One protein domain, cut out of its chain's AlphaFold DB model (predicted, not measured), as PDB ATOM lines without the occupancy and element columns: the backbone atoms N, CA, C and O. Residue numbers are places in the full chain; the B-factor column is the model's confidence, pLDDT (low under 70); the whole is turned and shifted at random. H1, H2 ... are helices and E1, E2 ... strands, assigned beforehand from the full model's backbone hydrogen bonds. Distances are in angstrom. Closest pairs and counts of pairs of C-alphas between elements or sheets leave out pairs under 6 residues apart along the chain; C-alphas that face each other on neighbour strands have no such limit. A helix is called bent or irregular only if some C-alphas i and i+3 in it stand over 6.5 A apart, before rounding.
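Overview. This is residues 270 to 373 of the 387 residues of the protein "Hypothetical protein" of Emiliania huxleyi (UniProt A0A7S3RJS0). A long kinked helix, H3, is the core; H1 crosses it near its last residues, while H2 and H5 pack on it further back. Beyond that end lies a two-stranded hairpin, E2 and E3, whose turn, residues 341 to 346, sticks out. The 104 printed residues hold, in order, H1, E1, H2, H3, H4, E2, E3 and H5, mostly helix, with E2 and E3 antiparallel. The whole is compact, with a radius of gyration of the C-alphas of 14.5 A, yet elongated, spanning 47 by 31 by 30 A.

Along the chain. H1, residues 270 to 284, begins at C-alpha (132.615, 133.369, 99.873) and is 21.0 A long. E1 is residues 285 to 287, H2 290 to 297. H3, residues 304 to 322, measures 28.5 A; it is irregular, C-alphas 308 and 311 being 7.8 A apart, with a kink of 54 degrees near residue 311. H4 is residues 324 to 329, E2 337 to 340, E3 347 to 350. H5, residues 362 to 372, 15.0 A, ends at (118.797, 131.881, 112.471).

Arrangement. H1 touches H3, the hub, at residues 315 to 322 alone, about perpendicular at 88 degrees; the closest C-alphas, of Leu 278 and Ala 319, are 5.4 A apart. E1 pairs with no named strand. H2 and H3 form a helical hairpin, a shallow tilt of 28 degrees; C-alphas 294 and 314 are closest, 5.2 A. H4 is close to H3 but not clearly touching, C-alphas 320 and 326 being closest, 7.8 A. In the hairpin E2 and E3, N 339 and O 348 are 2.8 A apart, within hydrogen-bond range. H5 touches H3, closest at C-alphas 313 and 365, 6.2 A. Every O i to N i+4 pair is within range in H2 and H4, against 10 of 11 in H1, 10 of 15 in H3 and 5 of 7 in H5.

Size, cuts and confidence. The C-alphas farthest apart, of Glu 304 and Gly 345, are 47.2 A apart. The printed part has no cut, and the link E3 to H5 is long. Residues 300 to 302, 342 and 373 have pLDDT under 70.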
ATOM      1  N   ALA A 270     131.283 133.304  99.291       92.44
ATOM      2  CA  ALA A 270     132.615 133.369  99.873       92.44
ATOM      3  C   ALA A 270     132.567 133.098 101.383       92.44
ATOM      4  O   ALA A 270     133.349 132.279 101.868       92.44
ATOM      5  N   ALA A 271     131.610 133.689 102.102       89.56
ATOM      6  CA  ALA A 271     131.359 133.451 103.519       89.56
ATOM      7  C   ALA A 271     130.971 131.990 103.789       89.56
ATOM      8  O   ALA A 271     131.517 131.368 104.700       89.56
ATOM      9  N   LEU A 272     130.103 131.403 102.956       91.12
ATOM     10  CA  LEU A 272     129.736 129.985 103.068       91.12
ATOM     11  C   LEU A 272     130.941 129.064 102.844       91.12
ATOM     12  O   LEU A 272     131.146 128.107 103.592       91.12
ATOM     13  N   SER A 273     131.773 129.377 101.850       94.88
ATOM     14  CA  SER A 273     132.995 128.620 101.559       94.88
ATOM     15  C   SER A 273     134.041 128.786 102.667       94.88
ATOM     16  O   SER A 273     134.739 127.834 103.013       94.88
ATOM     17  N   TYR A 274     134.149 129.982 103.253       94.94
ATOM     18  CA  TYR A 274     135.006 130.252 104.405       94.94
ATOM     19  C   TYR A 274     134.581 129.431 105.622       94.94
ATOM     20  O   TYR A 274     135.407 128.720 106.194       94.94
ATOM     21  N   TYR A 275     133.289 129.454 105.952       94.00
ATOM     22  CA  TYR A 275     132.735 128.650 107.034       94.00
ATOM     23  C   TYR A 275     132.947 127.149 106.793       94.00
ATOM     24  O   TYR A 275     133.405 126.448 107.690       94.00
ATOM     25  N   GLY A 276     132.727 126.663 105.566       95.00
ATOM     26  CA  GLY A 276     133.003 125.270 105.202       95.00
ATOM     27  C   GLY A 276     134.462 124.858 105.435       95.00
ATOM     28  O   GLY A 276     134.718 123.755 105.913       95.00
ATOM     29  N   ARG A 277     135.428 125.756 105.184       95.94
ATOM     30  CA  ARG A 277     136.845 125.508 105.509       95.94
ATOM     31  C   ARG A 277     137.103 125.435 107.012       95.94
ATOM     32  O   ARG A 277     137.870 124.573 107.430       95.94
ATOM     33  N   LEU A 278     136.479 126.306 107.808       94.81
ATOM     34  CA  LEU A 278     136.585 126.252 109.273       94.81
ATOM     35  C   LEU A 278     136.012 124.941 109.818       94.81
ATOM     36  O   LEU A 278     136.626 124.325 110.684       94.81
ATOM     37  N   VAL A 279     134.878 124.483 109.279       94.88
ATOM     38  CA  VAL A 279     134.267 123.202 109.664       94.88
ATOM     39  C   VAL A 279     135.176 122.025 109.304       94.88
ATOM     40  O   VAL A 279     135.450 121.194 110.163       94.88
ATOM     41  N   ALA A 280     135.732 121.990 108.089       93.62
ATOM     42  CA  ALA A 280     136.693 120.953 107.697       93.62
ATOM     43  C   ALA A 280     137.970 120.961 108.565       93.62
ATOM     44  O   ALA A 280     138.615 119.931 108.762       93.62
ATOM     45  N   GLU A 281     138.355 122.116 109.114       92.50
ATOM     46  CA  GLU A 281     139.484 122.206 110.037       92.50
ATOM     47  C   GLU A 281     139.199 121.572 111.405       92.50
ATOM     48  O   GLU A 281     140.138 121.070 112.025       92.50
ATOM     49  N   ILE A 282     137.940 121.523 111.855       91.69
ATOM     50  CA  ILE A 282     137.558 120.835 113.101       91.69
ATOM     51  C   ILE A 282     137.967 119.357 113.032       91.69
ATOM     52  O   ILE A 282     138.560 118.837 113.973       91.69
ATOM     53  N   GLU A 283     137.745 118.707 111.888       88.06
ATOM     54  CA  GLU A 283     138.118 117.305 111.664       88.06
ATOM     55  C   GLU A 283     139.628 117.095 111.513       88.06
ATOM     56  O   GLU A 283     140.131 115.997 111.744       88.06
ATOM     57  N   ARG A 284     140.374 118.129 111.109       88.62
ATOM     58  CA  ARG A 284     141.818 118.050 110.832       88.62
ATOM     59  C   ARG A 284     142.673 118.383 112.050       88.62
ATOM     60  O   ARG A 284     143.772 117.840 112.202       88.62
ATOM     61  N   VAL A 285     142.213 119.314 112.882       89.19
ATOM     62  CA  VAL A 285     142.959 119.860 114.020       89.19
ATOM     63  C   VAL A 285     142.080 119.844 115.261       89.19
ATOM     64  O   VAL A 285     141.133 120.620 115.373       89.19
ATOM     65  N   ALA A 286     142.458 119.010 116.225       88.88
ATOM     66  CA  ALA A 286     141.876 118.997 117.557       88.88
ATOM     67  C   ALA A 286     142.546 120.069 118.430       88.88
ATOM     68  O   ALA A 286     143.778 120.107 118.560       88.88
ATOM     69  N   LEU A 287     141.739 120.932 119.040       90.06
ATOM     70  CA  LEU A 287     142.159 121.884 120.064       90.06
ATOM     71  C   LEU A 287     141.906 121.287 121.448       90.06
ATOM     72  O   LEU A 287     140.914 120.593 121.669       90.06
ATOM     73  N   VAL A 288     142.752 121.627 122.422       88.19
ATOM     74  CA  VAL A 288     142.571 121.158 123.809       88.19
ATOM     75  C   VAL A 288     141.230 121.608 124.427       88.19
ATOM     76  O   VAL A 288     140.727 120.985 125.356       88.19
ATOM     77  N   THR A 289     140.615 122.664 123.886       90.44
ATOM     78  CA  THR A 289     139.323 123.208 124.329       90.44
ATOM     79  C   THR A 289     138.103 122.554 123.677       90.44
ATOM     80  O   THR A 289     136.993 122.827 124.126       90.44
ATOM     81  N   ASP A 290     138.254 121.709 122.651       90.12
ATOM     82  CA  ASP A 290     137.103 121.166 121.903       90.12
ATOM     83  C   ASP A 290     136.157 120.365 122.798       90.12
ATOM     84  O   ASP A 290     134.954 120.609 122.807       90.12
ATOM     85  N   GLY A 291     136.713 119.483 123.633       87.44
ATOM     86  CA  GLY A 291     135.916 118.697 124.574       87.44
ATOM     87  C   GLY A 291     135.215 119.549 125.636       87.44
ATOM     88  O   GLY A 291     134.213 119.112 126.192       87.44
ATOM     89  N   LEU A 292     135.707 120.761 125.925       89.00
ATOM     90  CA  LEU A 292     135.016 121.701 126.815       89.00
ATOM     91  C   LEU A 292     133.828 122.355 126.104       89.00
ATOM     92  O   LEU A 292     132.752 122.427 126.688       89.00
ATOM     93  N   LEU A 293     134.008 122.783 124.851       91.06
ATOM     94  CA  LEU A 293     132.952 123.394 124.036       91.06
ATOM     95  C   LEU A 293     131.808 122.417 123.757       91.06
ATOM     96  O   LEU A 293     130.641 122.790 123.859       91.06
ATOM     97  N   GLU A 294     132.141 121.166 123.438       89.94
ATOM     98  CA  GLU A 294     131.157 120.107 123.215       89.94
ATOM     99  C   GLU A 294     130.342 119.844 124.486       89.94
ATOM    100  O   GLU A 294     129.114 119.855 124.451       89.94
ATOM    101  N   ARG A 295     131.007 119.688 125.638       88.44
ATOM    102  CA  ARG A 295     130.319 119.502 126.926       88.44
ATOM    103  C   ARG A 295     129.450 120.699 127.302       88.44
ATOM    104  O   ARG A 295     128.366 120.489 127.834       88.44
ATOM    105  N   ASP A 296     129.913 121.920 127.043       89.25
ATOM    106  CA  ASP A 296     129.158 123.145 127.324       89.25
ATOM    107  C   ASP A 296     127.878 123.218 126.477       89.25
ATOM    108  O   ASP A 296     126.794 123.445 127.007       89.25
ATOM    109  N   ALA A 297     127.978 122.917 125.179       89.56
ATOM    110  CA  ALA A 297     126.825 122.845 124.283       89.56
ATOM    111  C   ALA A 297     125.872 121.680 124.616       89.56
ATOM    112  O   ALA A 297     124.670 121.778 124.385       89.56
ATOM    113  N   MET A 298     126.388 120.577 125.164       87.00
ATOM    114  CA  MET A 298     125.582 119.420 125.569       87.00
ATOM    115  C   MET A 298     125.019 119.529 126.989       87.00
ATOM    116  O   MET A 298     124.260 118.647 127.406       87.00
ATOM    117  N   ALA A 299     125.367 120.585 127.729       82.44
ATOM    118  CA  ALA A 299     124.831 120.818 129.058       82.44
ATOM    119  C   ALA A 299     123.292 120.899 129.008       82.44
ATOM    120  O   ALA A 299     122.726 121.392 128.028       82.44
ATOM    121  N   PRO A 300     122.587 120.391 130.030       67.19
ATOM    122  CA  PRO A 300     121.157 120.615 130.149       67.19
ATOM    123  C   PRO A 300     120.931 122.108 130.402       67.19
ATOM    124  O   PRO A 300     121.251 122.620 131.470       67.19
ATOM    125  N   TRP A 301     120.448 122.801 129.376       68.31
ATOM    126  CA  TRP A 301     119.824 124.112 129.512       68.31
ATOM    127  C   TRP A 301     118.370 123.891 129.921       68.31
ATOM    128  O   TRP A 301     117.768 122.908 129.486       68.31
ATOM    129  N   ASP A 302     117.826 124.785 130.743       65.56
ATOM    130  CA  ASP A 302     116.469 124.658 131.297       65.56
ATOM    131  C   ASP A 302     115.360 124.737 130.220       65.56
ATOM    132  O   ASP A 302     114.215 124.390 130.487       65.56
ATOM    133  N   GLU A 303     115.700 125.151 128.994       74.06
ATOM    134  CA  GLU A 303     114.784 125.299 127.856       74.06
ATOM    135  C   GLU A 303     114.871 124.084 126.908       74.06
ATOM    136  O   GLU A 303     115.893 123.844 126.248       74.06
ATOM    137  N   GLU A 304     113.784 123.308 126.816       76.06
ATOM    138  CA  GLU A 304     113.674 122.127 125.942       76.06
ATOM    139  C   GLU A 304     113.847 122.488 124.457       76.06
ATOM    140  O   GLU A 304     114.396 121.707 123.671       76.06
ATOM    141  N   GLU A 305     113.458 123.704 124.068       77.62
ATOM    142  CA  GLU A 305     113.496 124.215 122.697       77.62
ATOM    143  C   GLU A 305     114.918 124.277 122.123       77.62
ATOM    144  O   GLU A 305     115.108 124.206 120.903       77.62
ATOM    145  N   TYR A 306     115.935 124.376 122.982       83.00
ATOM    146  CA  TYR A 306     117.331 124.444 122.554       83.00
ATOM    147  C   TYR A 306     117.985 123.088 122.318       83.00
ATOM    148  O   TYR A 306     119.048 123.026 121.688       83.00
ATOM    149  N   PHE A 307     117.347 121.993 122.742       84.12
ATOM    150  CA  PHE A 307     117.870 120.640 122.557       84.12
ATOM    151  C   PHE A 307     118.220 120.339 121.091       84.12
ATOM    152  O   PHE A 307     119.292 119.805 120.803       84.12
ATOM    153  N   LEU A 308     117.369 120.769 120.155       86.50
ATOM    154  CA  LEU A 308     117.531 120.528 118.715       86.50
ATOM    155  C   LEU A 308     118.770 121.204 118.105       86.50
ATOM    156  O   LEU A 308     119.163 120.883 116.983       86.50
ATOM    157  N   PHE A 309     119.381 122.162 118.806       89.25
ATOM    158  CA  PHE A 309     120.490 122.954 118.278       89.25
ATOM    159  C   PHE A 309     121.848 122.585 118.861       89.25
ATOM    160  O   PHE A 309     122.840 123.149 118.404       89.25
ATOM    161  N   ARG A 310     121.924 121.660 119.826       90.00
ATOM    162  CA  ARG A 310     123.155 121.376 120.586       90.00
ATOM    163  C   ARG A 310     124.345 121.019 119.694       90.00
ATOM    164  O   ARG A 310     125.390 121.655 119.799       90.00
ATOM    165  N   GLU A 311     124.169 120.098 118.748       90.06
ATOM    166  CA  GLU A 311     125.230 119.697 117.805       90.06
ATOM    167  C   GLU A 311     125.684 120.858 116.909       90.06
ATOM    168  O   GLU A 311     126.877 121.080 116.671       90.06
ATOM    169  N   ARG A 312     124.721 121.658 116.439       91.19
ATOM    170  CA  ARG A 312     125.011 122.828 115.610       91.19
ATOM    171  C   ARG A 312     125.735 123.910 116.405       91.19
ATOM    172  O   ARG A 312     126.647 124.532 115.868       91.19
ATOM    173  N   VAL A 313     125.351 124.130 117.660       93.25
ATOM    174  CA  VAL A 313     126.023 125.065 118.568       93.25
ATOM    175  C   VAL A 313     127.439 124.584 118.865       93.25
ATOM    176  O   VAL A 313     128.361 125.379 118.728       93.25
ATOM    177  N   ALA A 314     127.647 123.298 119.156       92.94
ATOM    178  CA  ALA A 314     128.985 122.736 119.352       92.94
ATOM    179  C   ALA A 314     129.892 122.995 118.133       92.94
ATOM    180  O   ALA A 314     130.996 123.523 118.275       92.94
ATOM    181  N   THR A 315     129.385 122.722 116.926       93.75
ATOM    182  CA  THR A 315     130.108 122.976 115.667       93.75
ATOM    183  C   THR A 315     130.389 124.468 115.457       93.75
ATOM    184  O   THR A 315     131.495 124.851 115.073       93.75
ATOM    185  N   LEU A 316     129.405 125.331 115.731       94.62
ATOM    186  CA  LEU A 316     129.541 126.782 115.611       94.62
ATOM    187  C   LEU A 316     130.604 127.325 116.567       94.62
ATOM    188  O   LEU A 316     131.449 128.109 116.143       94.62
ATOM    189  N   LEU A 317     130.600 126.893 117.830       94.75
ATOM    190  CA  LEU A 317     131.595 127.305 118.817       94.75
ATOM    191  C   LEU A 317     132.996 126.808 118.446       94.75
ATOM    192  O   LEU A 317     133.961 127.568 118.528       94.75
ATOM    193  N   ALA A 318     133.113 125.560 117.983       93.69
ATOM    194  CA  ALA A 318     134.380 125.000 117.525       93.69
ATOM    195  C   ALA A 318     134.949 125.768 116.318       93.69
ATOM    196  O   ALA A 318     136.155 126.037 116.285       93.69
ATOM    197  N   ALA A 319     134.098 126.167 115.366       95.19
ATOM    198  CA  ALA A 319     134.480 127.013 114.235       95.19
ATOM    199  C   ALA A 319     134.855 128.436 114.687       95.19
ATOM    200  O   ALA A 319     135.884 128.961 114.266       95.19
ATOM    201  N   PHE A 320     134.073 129.037 115.588       94.81
ATOM    202  CA  PHE A 320     134.315 130.378 116.126       94.81
ATOM    203  C   PHE A 320     135.672 130.486 116.828       94.81
ATOM    204  O   PHE A 320     136.409 131.444 116.606       94.81
ATOM    205  N   VAL A 321     136.037 129.488 117.637       94.00
ATOM    206  CA  VAL A 321     137.325 129.451 118.348       94.00
ATOM    207  C   VAL A 321     138.517 129.317 117.388       94.00
ATOM    208  O   VAL A 321     139.612 129.812 117.668       94.00
ATOM    209  N   ARG A 322     138.299 128.713 116.217       93.44
ATOM    210  CA  ARG A 322     139.306 128.539 115.161       93.44
ATOM    211  C   ARG A 322     139.427 129.721 114.212       93.44
ATOM    212  O   ARG A 322     140.402 129.767 113.472       93.44
ATOM    213  N   ASP A 323     138.496 130.668 114.231       94.62
ATOM    214  CA  ASP A 323     138.453 131.747 113.251       94.62
ATOM    215  C   ASP A 323     139.427 132.899 113.592       94.62
ATOM    216  O   ASP A 323     139.138 133.722 114.467       94.62
ATOM    217  N   PRO A 324     140.565 133.056 112.883       92.69
ATOM    218  CA  PRO A 324     141.505 134.143 113.153       92.69
ATOM    219  C   PRO A 324     140.971 135.511 112.706       92.69
ATOM    220  O   PRO A 324     141.550 136.537 113.078       92.69
ATOM    221  N   TRP A 325     139.914 135.545 111.885       92.12
ATOM    222  CA  TRP A 325     139.263 136.781 111.459       92.12
ATOM    223  C   TRP A 325     138.685 137.521 112.665       92.12
ATOM    224  O   TRP A 325     138.909 138.726 112.780       92.12
ATOM    225  N   VAL A 326     138.065 136.801 113.606       91.19
ATOM    226  CA  VAL A 326     137.479 137.363 114.836       91.19
ATOM    227  C   VAL A 326     138.510 138.181 115.611       91.19
ATOM    228  O   VAL A 326     138.251 139.326 115.966       91.19
ATOM    229  N   ARG A 327     139.726 137.650 115.791       89.56
ATOM    230  CA  ARG A 327     140.801 138.359 116.502       89.56
ATOM    231  C   ARG A 327     141.170 139.684 115.844       89.56
ATOM    232  O   ARG A 327     141.433 140.665 116.527       89.56
ATOM    233  N   ARG A 328     141.237 139.697 114.510       89.56
ATOM    234  CA  ARG A 328     141.659 140.867 113.721       89.56
ATOM    235  C   ARG A 328     140.603 141.971 113.691       89.56
ATOM    236  O   ARG A 328     140.955 143.106 113.395       89.56
ATOM    237  N   HIS A 329     139.350 141.631 113.987       88.69
ATOM    238  CA  HIS A 329     138.205 142.542 113.929       88.69
ATOM    239  C   HIS A 329     137.540 142.744 115.299       88.69
ATOM    240  O   HIS A 329     136.484 143.363 115.386       88.69
ATOM    241  N   SER A 330     138.151 142.245 116.377       85.25
ATOM    242  CA  SER A 330     137.700 142.513 117.741       85.25
ATOM    243  C   SER A 330     138.108 143.924 118.160       85.25
ATOM    244  O   SER A 330     139.275 144.294 118.058       85.25
ATOM    245  N   ALA A 331     137.154 144.697 118.683       82.81
ATOM    246  CA  ALA A 331     137.424 146.010 119.273       82.81
ATOM    247  C   ALA A 331     138.132 145.912 120.638       82.81
ATOM    248  O   ALA A 331     138.746 146.875 121.090       82.81
ATOM    249  N   VAL A 332     138.041 144.752 121.298       78.81
ATOM    250  CA  VAL A 332     138.601 144.511 122.632       78.81
ATOM    251  C   VAL A 332     139.855 143.636 122.515       78.81
ATOM    252  O   VAL A 332     139.820 142.637 121.784       78.81
ATOM    253  N   PRO A 333     140.947 143.964 123.236       72.38
ATOM    254  CA  PRO A 333     142.129 143.113 123.315       72.38
ATOM    255  C   PRO A 333     141.776 141.696 123.775       72.38
ATOM    256  O   PRO A 333     141.073 141.498 124.764       72.38
ATOM    257  N   SER A 334     142.267 140.702 123.042       72.44
ATOM    258  CA  SER A 334     141.869 139.311 123.219       72.44
ATOM    259  C   SER A 334     142.760 138.604 124.255       72.44
ATOM    260  O   SER A 334     143.986 138.604 124.109       72.44
ATOM    261  N   VAL A 335     142.168 137.982 125.281       75.69
ATOM    262  CA  VAL A 335     142.904 137.166 126.265       75.69
ATOM    263  C   VAL A 335     143.263 135.824 125.629       75.69
ATOM    264  O   VAL A 335     142.399 134.970 125.421       75.69
ATOM    265  N   HIS A 336     144.546 135.646 125.328       81.81
ATOM    266  CA  HIS A 336     145.060 134.488 124.611       81.81
ATOM    267  C   HIS A 336     146.325 133.929 125.255       81.81
ATOM    268  O   HIS A 336     147.054 134.636 125.945       81.81
ATOM    269  N   VAL A 337     146.613 132.662 124.968       84.50
ATOM    270  CA  VAL A 337     147.894 132.035 125.301       84.50
ATOM    271  C   VAL A 337     148.773 132.030 124.061       84.50
ATOM    272  O   VAL A 337     148.299 131.768 122.957       84.50
ATOM    273  N   THR A 338     150.068 132.279 124.229       84.00
ATOM    274  CA  THR A 338     151.034 132.042 123.153       84.00
ATOM    275  C   THR A 338     151.596 130.630 123.283       84.00
ATOM    276  O   THR A 338     152.221 130.291 124.287       84.00
ATOM    277  N   GLY A 339     151.351 129.794 122.278       78.75
ATOM    278  CA  GLY A 339     151.984 128.487 122.131       78.75
ATOM    279  C   GLY A 339     153.223 128.569 121.245       78.75
ATOM    280  O   GLY A 339     153.381 129.512 120.473       78.75
ATOM    281  N   ALA A 340     154.090 127.560 121.317       77.44
ATOM    282  CA  ALA A 340     155.192 127.372 120.379       77.44
ATOM    283  C   ALA A 340     155.020 126.036 119.653       77.44
ATOM    284  O   ALA A 340     154.690 125.019 120.268       77.44
ATOM    285  N   SER A 341     155.193 126.035 118.332       73.88
ATOM    286  CA  SER A 341     155.167 124.804 117.540       73.88
ATOM    287  C   SER A 341     156.429 123.985 117.838       73.88
ATOM    288  O   SER A 341     157.523 124.486 117.578       73.88
ATOM    289  N   PRO A 342     156.318 122.725 118.301       68.38
ATOM    290  CA  PRO A 342     157.495 121.896 118.580       68.38
ATOM    291  C   PRO A 342     158.358 121.642 117.336       68.38
ATOM    292  O   PRO A 342     159.565 121.480 117.441       68.38
ATOM    293  N   GLN A 343     157.732 121.618 116.155       70.12
ATOM    294  CA  GLN A 343     158.381 121.285 114.884       70.12
ATOM    295  C   GLN A 343     159.068 122.489 114.231       70.12
ATOM    296  O   GLN A 343     160.062 122.323 113.536       70.12
ATOM    297  N   THR A 344     158.525 123.697 114.414       73.38
ATOM    298  CA  THR A 344     158.998 124.899 113.699       73.38
ATOM    299  C   THR A 344     159.554 125.983 114.617       73.38
ATOM    300  O   THR A 344     160.072 126.980 114.122       73.38
ATOM    301  N   GLY A 345     159.397 125.848 115.939       76.25
ATOM    302  CA  GLY A 345     159.760 126.869 116.928       76.25
ATOM    303  C   GLY A 345     158.940 128.161 116.836       76.25
ATOM    304  O   GLY A 345     159.138 129.072 117.635       76.25
ATOM    305  N   ARG A 346     158.008 128.268 115.877       81.12
ATOM    306  CA  ARG A 346     157.200 129.471 115.672       81.12
ATOM    307  C   ARG A 346     156.167 129.617 116.777       81.12
ATOM    308  O   ARG A 346     155.460 128.658 117.104       81.12
ATOM    309  N   SER A 347     156.062 130.833 117.305       84.56
ATOM    310  CA  SER A 347     154.994 131.205 118.220       84.56
ATOM    311  C   SER A 347     153.666 131.323 117.474       84.56
ATOM    312  O   SER A 347     153.604 131.750 116.318       84.56
ATOM    313  N   TYR A 348     152.586 130.920 118.132       87.69
ATOM    314  CA  TYR A 348     151.226 131.075 117.639       87.69
ATOM    315  C   TYR A 348     150.291 131.459 118.779       87.69
ATOM    316  O   TYR A 348     150.535 131.158 119.943       87.69
ATOM    317  N   VAL A 349     149.196 132.119 118.422       90.19
ATOM    318  CA  VAL A 349     148.152 132.530 119.362       90.19
ATOM    319  C   VAL A 349     147.129 131.406 119.499       90.19
ATOM    320  O   VAL A 349     146.650 130.876 118.492       90.19
ATOM    321  N   PHE A 350     146.807 131.054 120.739       90.44
ATOM    322  CA  PHE A 350     145.824 130.046 121.097       90.44
ATOM    323  C   PHE A 350     144.701 130.649 121.964       90.44
ATOM    324  O   PHE A 350     144.994 131.268 122.993       90.44
ATOM    325  N   PRO A 351     143.429 130.414 121.604       92.19
ATOM    326  CA  PRO A 351     142.973 129.801 120.358       92.19
ATOM    327  C   PRO A 351     143.183 130.751 119.162       92.19
ATOM    328  O   PRO A 351     143.513 131.921 119.373       92.19
ATOM    329  N   PRO A 352     143.023 130.301 117.905       92.56
ATOM    330  CA  PRO A 352     143.256 131.156 116.738       92.56
ATOM    331  C   PRO A 352     142.459 132.471 116.743       92.56
ATOM    332  O   PRO A 352     143.006 133.511 116.357       92.56
ATOM    333  N   ASN A 353     141.219 132.452 117.245       92.25
ATOM    334  CA  ASN A 353     140.377 133.642 117.407       92.25
ATOM    335  C   ASN A 353     140.837 134.603 118.523       92.25
ATOM    336  O   ASN A 353     140.311 135.706 118.643       92.25
ATOM    337  N   GLY A 354     141.823 134.205 119.329       89.50
ATOM    338  CA  GLY A 354     142.368 134.985 120.436       89.50
ATOM    339  C   GLY A 354     141.503 135.022 121.698       89.50
ATOM    340  O   GLY A 354     141.880 135.723 122.632       89.50
ATOM    341  N   ALA A 355     140.380 134.302 121.752       88.00
ATOM    342  CA  ALA A 355     139.466 134.303 122.892       88.00
ATOM    343  C   ALA A 355     139.309 132.892 123.467       88.00
ATOM    344  O   ALA A 355     138.784 131.983 122.821       88.00
ATOM    345  N   LEU A 356     139.763 132.721 124.705       90.31
ATOM    346  CA  LEU A 356     139.614 131.476 125.449       90.31
ATOM    347  C   LEU A 356     138.151 131.278 125.879       90.31
ATOM    348  O   LEU A 356     137.547 132.222 126.385       90.31
ATOM    349  N   PRO A 357     137.558 130.088 125.677       90.69
ATOM    350  CA  PRO A 357     136.136 129.902 125.926       90.69
ATOM    351  C   PRO A 357     135.823 129.787 127.433       90.69
ATOM    352  O   PRO A 357     136.374 128.893 128.086       90.69
ATOM    353  N   PRO A 358     134.934 130.635 127.992       90.69
ATOM    354  CA  PRO A 358     134.389 130.444 129.338       90.69
ATOM    355  C   PRO A 358     133.427 129.250 129.382       90.69
ATOM    356  O   PRO A 358     132.902 128.829 128.346       90.69
ATOM    357  N   ARG A 359     133.102 128.762 130.586       89.31
ATOM    358  CA  ARG A 359     131.869 127.977 130.764       89.31
ATOM    359  C   ARG A 359     130.643 128.849 130.490       89.31
ATOM    360  O   ARG A 359     130.619 130.023 130.857       89.31
ATOM    361  N   GLY A 360     129.628 128.269 129.860       89.12
ATOM    362  CA  GLY A 360     128.411 128.962 129.457       89.12
ATOM    363  C   GLY A 360     128.565 129.775 128.173       89.12
ATOM    364  O   GLY A 360     127.691 130.578 127.864       89.12
ATOM    365  N   LEU A 361     129.637 129.594 127.395       91.25
ATOM    366  CA  LEU A 361     129.766 130.273 126.101       91.25
ATOM    367  C   LEU A 361     128.613 129.899 125.151       91.25
ATOM    368  O   LEU A 361     128.133 130.738 124.385       91.25
ATOM    369  N   SER A 362     128.137 128.656 125.227       92.06
ATOM    370  CA  SER A 362     126.994 128.168 124.454       92.06
ATOM    371  C   SER A 362     125.693 128.937 124.713       92.06
ATOM    372  O   SER A 362     124.905 129.077 123.776       92.06
ATOM    373  N   ALA A 363     125.517 129.549 125.895       90.44
ATOM    374  CA  ALA A 363     124.369 130.404 126.237       90.44
ATOM    375  C   ALA A 363     124.131 131.511 125.212       90.44
ATOM    376  O   ALA A 363     122.999 131.853 124.890       90.44
ATOM    377  N   TYR A 364     125.221 132.086 124.701       90.38
ATOM    378  CA  TYR A 364     125.172 133.184 123.743       90.38
ATOM    379  C   TYR A 364     124.870 132.688 122.324       90.38
ATOM    380  O   TYR A 364     124.343 133.433 121.498       90.38
ATOM    381  N   ALA A 365     125.186 131.425 122.032       91.81
ATOM    382  CA  ALA A 365     124.994 130.823 120.720       91.81
ATOM    383  C   ALA A 365     123.589 130.229 120.539       91.81
ATOM    384  O   ALA A 365     123.068 130.272 119.424       91.81
ATOM    385  N   PHE A 366     122.951 129.712 121.596       91.06
ATOM    386  CA  PHE A 366     121.616 129.104 121.506       91.06
ATOM    387  C   PHE A 366     120.527 130.055 120.980       91.06
ATOM    388  O   PHE A 366     119.862 129.685 120.010       91.06
ATOM    389  N   PRO A 367     120.380 131.296 121.486       88.62
ATOM    390  CA  PRO A 367     119.390 132.236 120.960       88.62
ATOM    391  C   PRO A 367     119.641 132.597 119.493       88.62
ATOM    392  O   PRO A 367     118.700 132.745 118.712       88.62
ATOM    393  N   LEU A 368     120.911 132.699 119.083       88.62
ATOM    394  CA  LEU A 368     121.277 132.930 117.685       88.62
ATOM    395  C   LEU A 368     120.922 131.714 116.827       88.62
ATOM    396  O   LEU A 368     120.318 131.853 115.766       88.62
ATOM    397  N   ALA A 369     121.227 130.510 117.302       88.94
ATOM    398  CA  ALA A 369     120.847 129.275 116.639       88.94
ATOM    399  C   ALA A 369     119.319 129.194 116.481       88.94
ATOM    400  O   ALA A 369     118.839 128.894 115.389       88.94
ATOM    401  N   TYR A 370     118.550 129.536 117.510       86.31
ATOM    402  CA  TYR A 370     117.095 129.605 117.432       86.31
ATOM    403  C   TYR A 370     116.635 130.617 116.368       86.31
ATOM    404  O   TYR A 370     115.947 130.239 115.419       86.31
ATOM    405  N   CYS A 371     117.107 131.869 116.440       84.81
ATOM    406  CA  CYS A 371     116.694 132.951 115.536       84.81
ATOM    407  C   CYS A 371     117.083 132.719 114.064       84.81
ATOM    408  O   CYS A 371     116.352 133.131 113.165       84.81
ATOM    409  N   TYR A 372     118.233 132.089 113.813       80.12
ATOM    410  CA  TYR A 372     118.797 131.881 112.471       80.12
ATOM    411  C   TYR A 372     118.697 130.433 111.979       80.12
ATOM    412  O   TYR A 372     119.111 130.127 110.856       80.12
ATOM    413  N   SER A 373     118.116 129.523 112.770       68.81
ATOM    414  CA  SER A 373     117.608 128.265 112.231       68.81
ATOM    415  C   SER A 373     116.596 128.631 111.163       68.81
ATOM    416  O   SER A 373     115.692 129.413 111.431       68.81
TER     417      SER A 373